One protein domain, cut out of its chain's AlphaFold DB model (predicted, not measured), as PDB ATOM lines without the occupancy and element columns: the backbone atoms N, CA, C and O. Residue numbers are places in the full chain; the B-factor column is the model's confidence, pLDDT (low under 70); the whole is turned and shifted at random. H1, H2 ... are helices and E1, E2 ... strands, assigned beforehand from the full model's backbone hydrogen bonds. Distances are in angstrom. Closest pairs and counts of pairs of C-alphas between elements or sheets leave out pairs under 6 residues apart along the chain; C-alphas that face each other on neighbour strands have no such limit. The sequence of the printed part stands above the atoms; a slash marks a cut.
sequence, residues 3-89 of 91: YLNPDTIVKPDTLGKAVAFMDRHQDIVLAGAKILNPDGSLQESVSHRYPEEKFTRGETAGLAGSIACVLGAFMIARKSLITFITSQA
ATOM      1  N   TYR A   3       5.919 110.546  30.424       95.06
ATOM      2  CA  TYR A   3       4.631 110.775  29.786       95.06
ATOM      3  C   TYR A   3       4.887 110.852  28.287       95.06
ATOM      4  O   TYR A   3       5.743 111.625  27.848       95.06
ATOM      5  N   LEU A   4       4.197 110.007  27.530       95.81
ATOM      6  CA  LEU A   4       4.399 109.852  26.099       95.81
ATOM      7  C   LEU A   4       3.043 109.813  25.413       95.81
ATOM      8  O   LEU A   4       2.174 109.041  25.827       95.81
ATOM      9  N   ASN A   5       2.881 110.594  24.353       95.25
ATOM     10  CA  ASN A   5       1.710 110.433  23.505       95.25
ATOM     11  C   ASN A   5       1.818 109.104  22.735       95.25
ATOM     12  O   ASN A   5       2.910 108.750  22.278       95.25
ATOM     13  N   PRO A   6       0.713 108.360  22.557       96.19
ATOM     14  CA  PRO A   6       0.735 107.024  21.953       96.19
ATOM     15  C   PRO A   6       1.183 107.006  20.482       96.19
ATOM     16  O   PRO A   6       1.575 105.960  19.975       96.19
ATOM     17  N   ASP A   7       1.146 108.150  19.807       93.69
ATOM     18  CA  ASP A   7       1.562 108.368  18.420       93.69
ATOM     19  C   ASP A   7       3.035 108.808  18.282       93.69
ATOM     20  O   ASP A   7       3.495 109.135  17.186       93.69
ATOM     21  N   THR A   8       3.810 108.796  19.370       94.69
ATOM     22  CA  THR A   8       5.212 109.241  19.354       94.69
ATOM     23  C   THR A   8       6.164 108.147  18.876       94.69
ATOM     24  O   THR A   8       6.273 107.088  19.494       94.69
ATOM     25  N   ILE A   9       6.978 108.444  17.858       95.94
ATOM     26  CA  ILE A   9       8.143 107.618  17.505       95.94
ATOM     27  C   ILE A   9       9.350 108.065  18.337       95.94
ATOM     28  O   ILE A   9       9.909 109.144  18.136       95.94
ATOM     29  N   VAL A  10       9.794 107.210  19.257       95.81
ATOM     30  CA  VAL A  10      10.967 107.480  20.098       95.81
ATOM     31  C   VAL A  10      12.242 107.073  19.359       95.81
ATOM     32  O   VAL A  10      12.443 105.902  19.040       95.81
ATOM     33  N   LYS A  11      13.136 108.036  19.098       94.81
ATOM     34  CA  LYS A  11      14.442 107.748  18.482       94.81
ATOM     35  C   LYS A  11      15.340 106.947  19.438       94.81
ATOM     36  O   LYS A  11      15.217 107.129  20.656       94.81
ATOM     37  N   PRO A  12      16.288 106.138  18.922       97.25
ATOM     38  CA  PRO A  12      17.276 105.454  19.752       97.25
ATOM     39  C   PRO A  12      17.938 106.393  20.770       97.25
ATOM     40  O   PRO A  12      18.154 107.577  20.502       97.25
ATOM     41  N   ASP A  13      18.207 105.866  21.962       96.25
ATOM     42  CA  ASP A  13      18.818 106.556  23.108       96.25
ATOM     43  C   ASP A  13      18.032 107.728  23.714       96.25
ATOM     44  O   ASP A  13      18.478 108.287  24.716       96.25
ATOM     45  N   THR A  14      16.874 108.118  23.166       96.38
ATOM     46  CA  THR A  14      16.112 109.283  23.660       96.38
ATOM     47  C   THR A  14      15.801 109.160  25.150       96.38
ATOM     48  O   THR A  14      16.074 110.084  25.914       96.38
ATOM     49  N   LEU A  15      15.297 108.000  25.587       97.06
ATOM     50  CA  LEU A  15      14.957 107.771  26.993       97.06
ATOM     51  C   LEU A  15      16.202 107.760  27.886       97.06
ATOM     52  O   LEU A  15      16.195 108.375  28.947       97.06
ATOM     53  N   GLY A  16      17.287 107.119  27.440       97.88
ATOM     54  CA  GLY A  16      18.548 107.084  28.185       97.88
ATOM     55  C   GLY A  16      19.149 108.478  28.366       97.88
ATOM     56  O   GLY A  16      19.561 108.839  29.467       97.88
ATOM     57  N   LYS A  17      19.124 109.305  27.316       97.69
ATOM     58  CA  LYS A  17      19.569 110.705  27.372       97.69
ATOM     59  C   LYS A  17      18.682 111.551  28.279       97.69
ATOM     60  O   LYS A  17      19.210 112.358  29.036       97.69
ATOM     61  N   ALA A  18      17.364 111.355  28.231       97.44
ATOM     62  CA  ALA A  18      16.431 112.057  29.107       97.44
ATOM     63  C   ALA A  18      16.672 111.712  30.585       97.44
ATOM     64  O   ALA A  18      16.747 112.612  31.416       97.44
ATOM     65  N   VAL A  19      16.862 110.430  30.912       97.44
ATOM     66  CA  VAL A  19      17.197 109.995  32.279       97.44
ATOM     67  C   VAL A  19      18.545 110.564  32.717       97.44
ATOM     68  O   VAL A  19      18.611 111.211  33.755       97.44
ATOM     69  N   ALA A  20      19.591 110.431  31.897       98.06
ATOM     70  CA  ALA A  20      20.916 110.963  32.217       98.06
ATOM     71  C   ALA A  20      20.914 112.490  32.411       98.06
ATOM     72  O   ALA A  20      21.665 113.007  33.237       98.06
ATOM     73  N   PHE A  21      20.080 113.219  31.661       97.75
ATOM     74  CA  PHE A  21      19.869 114.649  31.867       97.75
ATOM     75  C   PHE A  21      19.249 114.918  33.242       97.75
ATOM     76  O   PHE A  21      19.813 115.684  34.019       97.75
ATOM     77  N   MET A  22      18.145 114.245  33.579       97.44
ATOM     78  CA  MET A  22      17.516 114.400  34.894       97.44
ATOM     79  C   MET A  22      18.486 114.031  36.026       97.44
ATOM     80  O   MET A  22      18.562 114.746  37.019       97.44
ATOM     81  N   ASP A  23      19.286 112.977  35.876       97.19
ATOM     82  CA  ASP A  23      20.256 112.561  36.895       97.19
ATOM     83  C   ASP A  23      21.355 113.606  37.133       97.19
ATOM     84  O   ASP A  23      21.768 113.823  38.274       97.19
ATOM     85  N   ARG A  24      21.797 114.303  36.082       98.25
ATOM     86  CA  ARG A  24      22.801 115.376  36.186       98.25
ATOM     87  C   ARG A  24      22.237 116.686  36.734       98.25
ATOM     88  O   ARG A  24      22.993 117.461  37.310       98.25
ATOM     89  N   HIS A  25      20.937 116.918  36.577       96.19
ATOM     90  CA  HIS A  25      20.257 118.153  36.965       96.19
ATOM     91  C   HIS A  25      19.215 117.864  38.053       96.19
ATOM     92  O   HIS A  25      18.020 117.705  37.792       96.19
ATOM     93  N   GLN A  26      19.684 117.732  39.300       93.94
ATOM     94  CA  GLN A  26      18.823 117.402  40.447       93.94
ATOM     95  C   GLN A  26      17.846 118.522  40.829       93.94
ATOM     96  O   GLN A  26      16.805 118.245  41.421       93.94
ATOM     97  N   ASP A  27      18.156 119.753  40.438       91.56
ATOM     98  CA  ASP A  27      17.316 120.945  40.543       91.56
ATOM     99  C   ASP A  27      16.143 120.947  39.546       91.56
ATOM    100  O   ASP A  27      15.119 121.585  39.792       91.56
ATOM    101  N   ILE A  28      16.246 120.183  38.453       92.31
ATOM    102  CA  ILE A  28      15.178 120.046  37.463       92.31
ATOM    103  C   ILE A  28      14.238 118.908  37.856       92.31
ATOM    104  O   ILE A  28      14.632 117.753  38.065       92.31
ATOM    105  N   VAL A  29      12.949 119.238  37.927       91.25
ATOM    106  CA  VAL A  29      11.913 118.293  38.363       91.25
ATOM    107  C   VAL A  29      11.075 117.755  37.209       91.25
ATOM    108  O   VAL A  29      10.628 116.605  37.267       91.25
ATOM    109  N   LEU A  30      10.919 118.549  36.150       93.88
ATOM    110  CA  LEU A  30      10.239 118.186  34.916       93.88
ATOM    111  C   LEU A  30      11.025 118.720  33.718       93.88
ATOM    112  O   LEU A  30      11.482 119.861  33.739       93.88
ATOM    113  N   ALA A  31      11.144 117.913  32.668       95.06
ATOM    114  CA  ALA A  31      11.740 118.315  31.400       95.06
ATOM    115  C   ALA A  31      10.923 117.794  30.210       95.06
ATOM    116  O   ALA A  31      10.307 116.728  30.279       95.06
ATOM    117  N   GLY A  32      10.948 118.549  29.112       94.94
ATOM    118  CA  GLY A  32      10.503 118.099  27.793       94.94
ATOM    119  C   GLY A  32      11.664 117.553  26.961       94.94
ATOM    120  O   GLY A  32      12.802 117.476  27.426       94.94
ATOM    121  N   ALA A  33      11.389 117.204  25.707       94.06
ATOM    122  CA  ALA A  33      12.407 116.818  24.732       94.06
ATOM    123  C   ALA A  33      12.317 117.689  23.476       94.06
ATOM    124  O   ALA A  33      11.309 118.338  23.225       94.06
ATOM    125  N   LYS A  34      13.365 117.655  22.645       94.25
ATOM    126  CA  LYS A  34      13.279 118.158  21.272       94.25
ATOM    127  C   LYS A  34      12.330 117.257  20.482       94.25
ATOM    128  O   LYS A  34      12.642 116.082  20.283       94.25
ATOM    129  N   ILE A  35      11.228 117.818  20.000       95.25
ATOM    130  CA  ILE A  35      10.224 117.090  19.219       95.25
ATOM    131  C   ILE A  35      10.336 117.492  17.751       95.25
ATOM    132  O   ILE A  35      10.598 118.652  17.431       95.25
ATOM    133  N   LEU A  36      10.194 116.516  16.860       95.56
ATOM    134  CA  LEU A  36      10.189 116.733  15.421       95.56
ATOM    135  C   LEU A  36       8.834 116.311  14.865       95.56
ATOM    136  O   LEU A  36       8.330 115.252  15.236       95.56
ATOM    137  N   ASN A  37       8.297 117.105  13.945       95.12
ATOM    138  CA  ASN A  37       7.176 116.693  13.113       95.12
ATOM    139  C   ASN A  37       7.600 115.528  12.190       95.12
ATOM    140  O   ASN A  37       8.802 115.295  12.006       95.12
ATOM    141  N   PRO A  38       6.649 114.805  11.566       93.62
ATOM    142  CA  PRO A  38       6.965 113.700  10.653       93.62
ATOM    143  C   PRO A  38       7.885 114.082   9.481       93.62
ATOM    144  O   PRO A  38       8.662 113.251   9.019       93.62
ATOM    145  N   ASP A  39       7.838 115.338   9.034       96.00
ATOM    146  CA  ASP A  39       8.709 115.886   7.984       96.00
ATOM    147  C   ASP A  39      10.124 116.257   8.477       96.00
ATOM    148  O   ASP A  39      10.971 116.691   7.695       96.00
ATOM    149  N   GLY A  40      10.405 116.085   9.772       95.00
ATOM    150  CA  GLY A  40      11.681 116.404  10.405       95.00
ATOM    151  C   GLY A  40      11.833 117.857  10.862       95.00
ATOM    152  O   GLY A  40      12.861 118.180  11.465       95.00
ATOM    153  N   SER A  41      10.844 118.725  10.629       97.12
ATOM    154  CA  SER A  41      10.838 120.094  11.158       97.12
ATOM    155  C   SER A  41      10.695 120.104  12.684       97.12
ATOM    156  O   SER A  41      10.178 119.161  13.285       97.12
ATOM    157  N   LEU A  42      11.190 121.158  13.341       96.06
ATOM    158  CA  LEU A  42      11.069 121.296  14.793       96.06
ATOM    159  C   LEU A  42       9.607 121.557  15.172       96.06
ATOM    160  O   LEU A  42       8.992 122.485  14.653       96.06
ATOM    161  N   GLN A  43       9.089 120.784  16.122       94.38
ATOM    162  CA  GLN A  43       7.800 121.051  16.745       94.38
ATOM    163  C   GLN A  43       8.001 121.884  18.017       94.38
ATOM    164  O   GLN A  43       8.844 121.564  18.866       94.38
ATOM    165  N   GLU A  44       7.217 122.953  18.158       92.06
ATOM    166  CA  GLU A  44       7.175 123.745  19.387       92.06
ATOM    167  C   GLU A  44       6.737 122.851  20.560       92.06
ATOM    168  O   GLU A  44       5.705 122.185  20.516       92.06
ATOM    169  N   SER A  45       7.577 122.787  21.591       92.44
ATOM    170  CA  SER A  45       7.431 121.883  22.747       92.44
ATOM    171  C   SER A  45       7.676 122.591  24.082       92.44
ATOM    172  O   SER A  45       7.614 121.985  25.152       92.44
ATOM    173  N   VAL A  46       7.926 123.898  24.029       91.62
ATOM    174  CA  VAL A  46       8.023 124.786  25.184       91.62
ATOM    175  C   VAL A  46       7.294 126.077  24.855       91.62
ATOM    176  O   VAL A  46       7.341 126.539  23.719       91.62
ATOM    177  N   SER A  47       6.642 126.662  25.850       88.50
ATOM    178  CA  SER A  47       6.053 127.990  25.757       88.50
ATOM    179  C   SER A  47       6.625 128.886  26.846       88.50
ATOM    180  O   SER A  47       6.784 128.482  28.002       88.50
ATOM    181  N   HIS A  48       6.893 130.133  26.474       87.56
ATOM    182  CA  HIS A  48       7.257 131.209  27.397       87.56
ATOM    183  C   HIS A  48       6.032 131.874  28.037       87.56
ATOM    184  O   HIS A  48       6.177 132.816  28.805       87.56
ATOM    185  N   ARG A  49       4.831 131.397  27.691       85.50
ATOM    186  CA  ARG A  49       3.547 131.895  28.181       85.50
ATOM    187  C   ARG A  49       2.625 130.758  28.595       85.50
ATOM    188  O   ARG A  49       2.645 129.691  27.974       85.50
ATOM    189  N   TYR A  50       1.793 130.979  29.603       83.69
ATOM    190  CA  TYR A  50       0.756 130.004  29.948       83.69
ATOM    191  C   TYR A  50      -0.419 130.084  28.961       83.69
ATOM    192  O   TYR A  50      -0.694 131.157  28.410       83.69
ATOM    193  N   PRO A  51      -1.142 128.971  28.727       81.81
ATOM    194  CA  PRO A  51      -2.434 129.032  28.057       81.81
ATOM    195  C   PRO A  51      -3.326 130.074  28.743       81.81
ATOM    196  O   PRO A  51      -3.413 130.099  29.967       81.81
ATOM    197  N   GLU A  52      -3.958 130.947  27.958       82.88
ATOM    198  CA  GLU A  52      -4.852 132.002  28.460       82.88
ATOM    199  C   GLU A  52      -4.215 133.052  29.402       82.88
ATOM    200  O   GLU A  52      -4.940 133.832  30.018       82.88
ATOM    201  N   GLU A  53      -2.881 133.188  29.429       83.00
ATOM    202  CA  GLU A  53      -2.165 134.182  30.262       83.00
ATOM    203  C   GLU A  53      -2.648 135.633  30.065       83.00
ATOM    204  O   GLU A  53      -2.474 136.490  30.929       83.00
ATOM    205  N   LYS A  54      -3.329 135.932  28.949       84.44
ATOM    206  CA  LYS A  54      -3.981 137.232  28.722       84.44
ATOM    207  C   LYS A  54      -4.951 137.633  29.847       84.44
ATOM    208  O   LYS A  54      -5.157 138.827  30.042       84.44
ATOM    209  N   PHE A  55      -5.524 136.668  30.568       87.75
ATOM    210  CA  PHE A  55      -6.427 136.908  31.698       87.75
ATOM    211  C   PHE A  55      -5.727 136.913  33.064       87.75
ATOM    212  O   PHE A  55      -6.310 137.391  34.030       87.75
ATOM    213  N   THR A  56      -4.485 136.436  33.143       83.69
ATOM    214  CA  THR A  56      -3.700 136.277  34.384       83.69
ATOM    215  C   THR A  56      -2.349 136.992  34.297       83.69
ATOM    216  O   THR A  56      -1.335 136.575  34.861       83.69
ATOM    217  N   ARG A  57      -2.308 138.097  33.541       82.62
ATOM    218  CA  ARG A  57      -1.071 138.814  33.221       82.62
ATOM    219  C   ARG A  57      -0.319 139.214  34.496       82.62
ATOM    220  O   ARG A  57      -0.811 140.014  35.284       82.62
ATOM    221  N   GLY A  58       0.916 138.731  34.626       81.12
ATOM    222  CA  GLY A  58       1.824 139.088  35.719       81.12
ATOM    223  C   GLY A  58       1.808 138.143  36.921       81.12
ATOM    224  O   GLY A  58       2.706 138.251  37.752       81.12
ATOM    225  N   GLU A  59       0.884 137.180  36.997       84.62
ATOM    226  CA  GLU A  59       0.840 136.198  38.100       84.62
ATOM    227  C   GLU A  59       2.117 135.352  38.196       84.62
ATOM    228  O   GLU A  59       2.507 134.902  39.272       84.62
ATOM    229  N   THR A  60       2.809 135.171  37.074       79.38
ATOM    230  CA  THR A  60       4.000 134.323  36.952       79.38
ATOM    231  C   THR A  60       5.299 135.124  36.941       79.38
ATOM    232  O   THR A  60       6.377 134.537  36.904       79.38
ATOM    233  N   ALA A  61       5.231 136.459  37.027       82.94
ATOM    234  CA  ALA A  61       6.402 137.336  36.934       82.94
ATOM    235  C   ALA A  61       7.411 137.139  38.081       82.94
ATOM    236  O   ALA A  61       8.577 137.496  37.940       82.94
ATOM    237  N   GLY A  62       6.968 136.582  39.212       85.75
ATOM    238  CA  GLY A  62       7.829 136.249  40.351       85.75
ATOM    239  C   GLY A  62       8.504 134.877  40.262       85.75
ATOM    240  O   GLY A  62       9.272 134.529  41.157       85.75
ATOM    241  N   LEU A  63       8.210 134.081  39.230       85.06
ATOM    242  CA  LEU A  63       8.790 132.752  39.067       85.06
ATOM    243  C   LEU A  63      10.163 132.835  38.398       85.06
ATOM    244  O   LEU A  63      10.411 133.659  37.521       85.06
ATOM    245  N   ALA A  64      11.066 131.954  38.820       84.44
ATOM    246  CA  ALA A  64      12.380 131.834  38.211       84.44
ATOM    247  C   ALA A  64      12.308 131.080  36.873       84.44
ATOM    248  O   ALA A  64      11.527 130.143  36.709       84.44
ATOM    249  N   GLY A  65      13.202 131.435  35.948       85.38
ATOM    250  CA  GLY A  65      13.316 130.791  34.639       85.38
ATOM    251  C   GLY A  65      12.486 131.467  33.548       85.38
ATOM    252  O   GLY A  65      11.751 132.417  33.787       85.38
ATOM    253  N   SER A  66      12.659 130.999  32.311       84.56
ATOM    254  CA  SER A  66      12.014 131.577  31.125       84.56
ATOM    255  C   SER A  66      10.950 130.675  30.502       84.56
ATOM    256  O   SER A  66      10.231 131.115  29.609       84.56
ATOM    257  N   ILE A  67      10.847 129.414  30.927       87.31
ATOM    258  CA  ILE A  67       9.873 128.456  30.395       87.31
ATOM    259  C   ILE A  67       8.661 128.449  31.319       87.31
ATOM    260  O   ILE A  67       8.761 128.033  32.469       87.31
ATOM    261  N   ALA A  68       7.520 128.879  30.792       86.81
ATOM    262  CA  ALA A  68       6.247 128.853  31.501       86.81
ATOM    263  C   ALA A  68       5.587 127.471  31.405       86.81
ATOM    264  O   ALA A  68       5.008 126.973  32.366       86.81
ATOM    265  N   CYS A  69       5.684 126.821  30.243       87.88
ATOM    266  CA  CYS A  69       5.020 125.547  30.007       87.88
ATOM    267  C   CYS A  69       5.887 124.606  29.166       87.88
ATOM    268  O   CYS A  69       6.444 125.010  28.145       87.88
ATOM    269  N   VAL A  70       5.969 123.341  29.582       91.19
ATOM    270  CA  VAL A  70       6.453 122.240  28.742       91.19
ATOM    271  C   VAL A  70       5.236 121.592  28.099       91.19
ATOM    272  O   VAL A  70       4.248 121.317  28.777       91.19
ATOM    273  N   LEU A  71       5.310 121.369  26.794       89.69
ATOM    274  CA  LEU A  71       4.187 120.958  25.967       89.69
ATOM    275  C   LEU A  71       4.561 119.754  25.101       89.69
ATOM    276  O   LEU A  71       5.732 119.458  24.861       89.69
ATOM    277  N   GLY A  72       3.532 119.117  24.551       89.06
ATOM    278  CA  GLY A  72       3.678 118.172  23.455       89.06
ATOM    279  C   GLY A  72       3.849 116.724  23.896       89.06
ATOM    280  O   GLY A  72       3.354 116.299  24.934       89.06
ATOM    281  N   ALA A  73       4.507 115.954  23.034       94.25
ATOM    282  CA  ALA A  73       4.405 114.501  23.008       94.25
ATOM    283  C   ALA A  73       5.290 113.751  24.014       94.25
ATOM    284  O   ALA A  73       5.114 112.548  24.188       94.25
ATOM    285  N   PHE A  74       6.235 114.428  24.673       96.56
ATOM    286  CA  PHE A  74       7.158 113.807  25.624       96.56
ATOM    287  C   PHE A  74       7.416 114.706  26.832       96.56
ATOM    288  O   PHE A  74       7.850 115.850  26.680       96.56
ATOM    289  N   MET A  75       7.261 114.149  28.034       96.25
ATOM    290  CA  MET A  75       7.714 114.761  29.286       96.25
ATOM    291  C   MET A  75       8.351 113.703  30.191       96.25
ATOM    292  O   MET A  75       7.890 112.562  30.264       96.25
ATOM    293  N   ILE A  76       9.374 114.089  30.948       96.94
ATOM    294  CA  ILE A  76       9.939 113.288  32.036       96.94
ATOM    295  C   ILE A  76       9.861 114.081  33.338       96.94
ATOM    296  O   ILE A  76      10.253 115.242  33.388       96.94
ATOM    297  N   ALA A  77       9.353 113.452  34.396       96.12
ATOM    298  CA  ALA A  77       9.230 114.070  35.713       96.12
ATOM    299  C   ALA A  77       9.698 113.141  36.836       96.12
ATOM    300  O   ALA A  77       9.579 111.908  36.752       96.12
ATOM    301  N   ARG A  78      10.203 113.721  37.926       95.38
ATOM    302  CA  ARG A  78      10.575 112.963  39.128       95.38
ATOM    303  C   ARG A  78       9.330 112.407  39.807       95.38
ATOM    304  O   ARG A  78       8.388 113.138  40.094       95.38
ATOM    305  N   LYS A  79       9.349 111.106  40.114       93.62
ATOM    306  CA  LYS A  79       8.224 110.432  40.782       93.62
ATOM    307  C   LYS A  79       7.898 111.078  42.133       93.62
ATOM    308  O   LYS A  79       6.728 111.252  42.441       93.62
ATOM    309  N   SER A  80       8.922 111.456  42.901       91.69
ATOM    310  CA  SER A  80       8.767 112.067  44.226       91.69
ATOM    311  C   SER A  80       7.894 113.321  44.204       91.69
ATOM    312  O   SER A  80       6.999 113.436  45.035       91.69
ATOM    313  N   LEU A  81       8.095 114.220  43.232       87.44
ATOM    314  CA  LEU A  81       7.270 115.422  43.108       87.44
ATOM    315  C   LEU A  81       5.832 115.078  42.723       87.44
ATOM    316  O   LEU A  81       4.906 115.594  43.338       87.44
ATOM    317  N   ILE A  82       5.639 114.211  41.726       89.44
ATOM    318  CA  ILE A  82       4.290 113.841  41.279       89.44
ATOM    319  C   ILE A  82       3.502 113.244  42.443       89.44
ATOM    320  O   ILE A  82       2.399 113.699  42.720       89.44
ATOM    321  N   THR A  83       4.103 112.307  43.181       90.62
ATOM    322  CA  THR A  83       3.490 111.725  44.380       90.62
ATOM    323  C   THR A  83       3.183 112.787  45.437       90.62
ATOM    324  O   THR A  83       2.077 112.791  45.975       90.62
ATOM    325  N   PHE A  84       4.116 113.710  45.698       89.75
ATOM    326  CA  PHE A  84       3.908 114.809  46.641       89.75
ATOM    327  C   PHE A  84       2.704 115.676  46.249       89.75
ATOM    328  O   PHE A  84       1.793 115.839  47.055       89.75
ATOM    329  N   ILE A  85       2.638 116.159  45.007       87.12
ATOM    330  CA  ILE A  85       1.532 117.007  44.534       87.12
ATOM    331  C   ILE A  85       0.202 116.251  44.603       87.12
ATOM    332  O   ILE A  85      -0.775 116.780  45.125       87.12
ATOM    333  N   THR A  86       0.162 114.995  44.152       86.44
ATOM    334  CA  THR A  86      -1.075 114.196  44.196       86.44
ATOM    335  C   THR A  86      -1.543 113.891  45.615       86.44
ATOM    336  O   THR A  86      -2.731 113.685  45.817       86.44
ATOM    337  N   SER A  87      -0.641 113.882  46.603       88.69
ATOM    338  CA  SER A  87      -1.014 113.702  48.014       88.69
ATOM    339  C   SER A  87      -1.603 114.961  48.659       88.69
ATOM    340  O   SER A  87      -2.267 114.858  49.684       88.69
ATOM    341  N   GLN A  88      -1.361 116.133  48.062       80.44
ATOM    342  CA  GLN A  88      -1.856 117.432  48.532       80.44
ATOM    343  C   GLN A  88      -3.146 117.864  47.825       80.44
ATOM    344  O   GLN A  88      -3.810 118.798  48.269       80.44
ATOM    345  N   ALA A  89      -3.503 117.211  46.718       72.44
ATOM    346  CA  ALA A  89      -4.779 117.427  46.060       72.44
ATOM    347  C   ALA A  89      -5.890 116.822  46.934       72.44
ATOM    348  O   ALA A  89      -6.056 115.604  46.990       72.44
TER     349      ALA A  89
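AT A GLANCE: This is residues 3 to 89 of the 91 residues of an uncharacterized protein of Syntrophaceae bacterium (UniProt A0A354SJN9). What is the main picture? There is little regular structure: helix H1 packs on a small two-strand antiparallel sheet, E1 and E2, a long loop, residues 33 to 73, joins the strands, and residues 83 to 89, of which 83 to 88 belong to H2, stick out. What is its make-up? The 87 printed residues, 28 in named elements, run H1, E1, E2, H2: mixed, only just loose, close to compact, radius of gyration of the C-alphas 14.8 A, spans 39 by 31 by 24 A.

IN THESE COORDINATES: What comes first? H1, residues 14 to 24, 15.5 A, begins at C-alpha 14 (16.112, 109.283, 23.660). What follows? E1, residues 30 to 32, is 7.1 A; E2, 74 to 77, 10.3 A; H2, 79 to 88, 14.5 A, ends at C-alpha 88 (-1.856, 117.432, 48.532).

HOW THE PARTS SIT: How do the strands pair? E1 and E2 form a hairpin, antiparallel at 163 degrees, with N 31 and O 76 2.9 A apart, within hydrogen-bond range. Where are the helices? The closest C-alphas of H1 and E2, Ala 18 and Ile 76, are 7.2 A apart; H2 is apart from H1 and E1. In both helices every O i to N i+4 pair is within hydrogen-bond range.

THE WHOLE: How large is it? The farthest C-alphas, Asp 39 and Gln 88, are 41.9 A apart. Is anything cut or uncertain? The printed part has no cut, the link E1 to E2 is long, and no printed residue is under 70 in pLDDT.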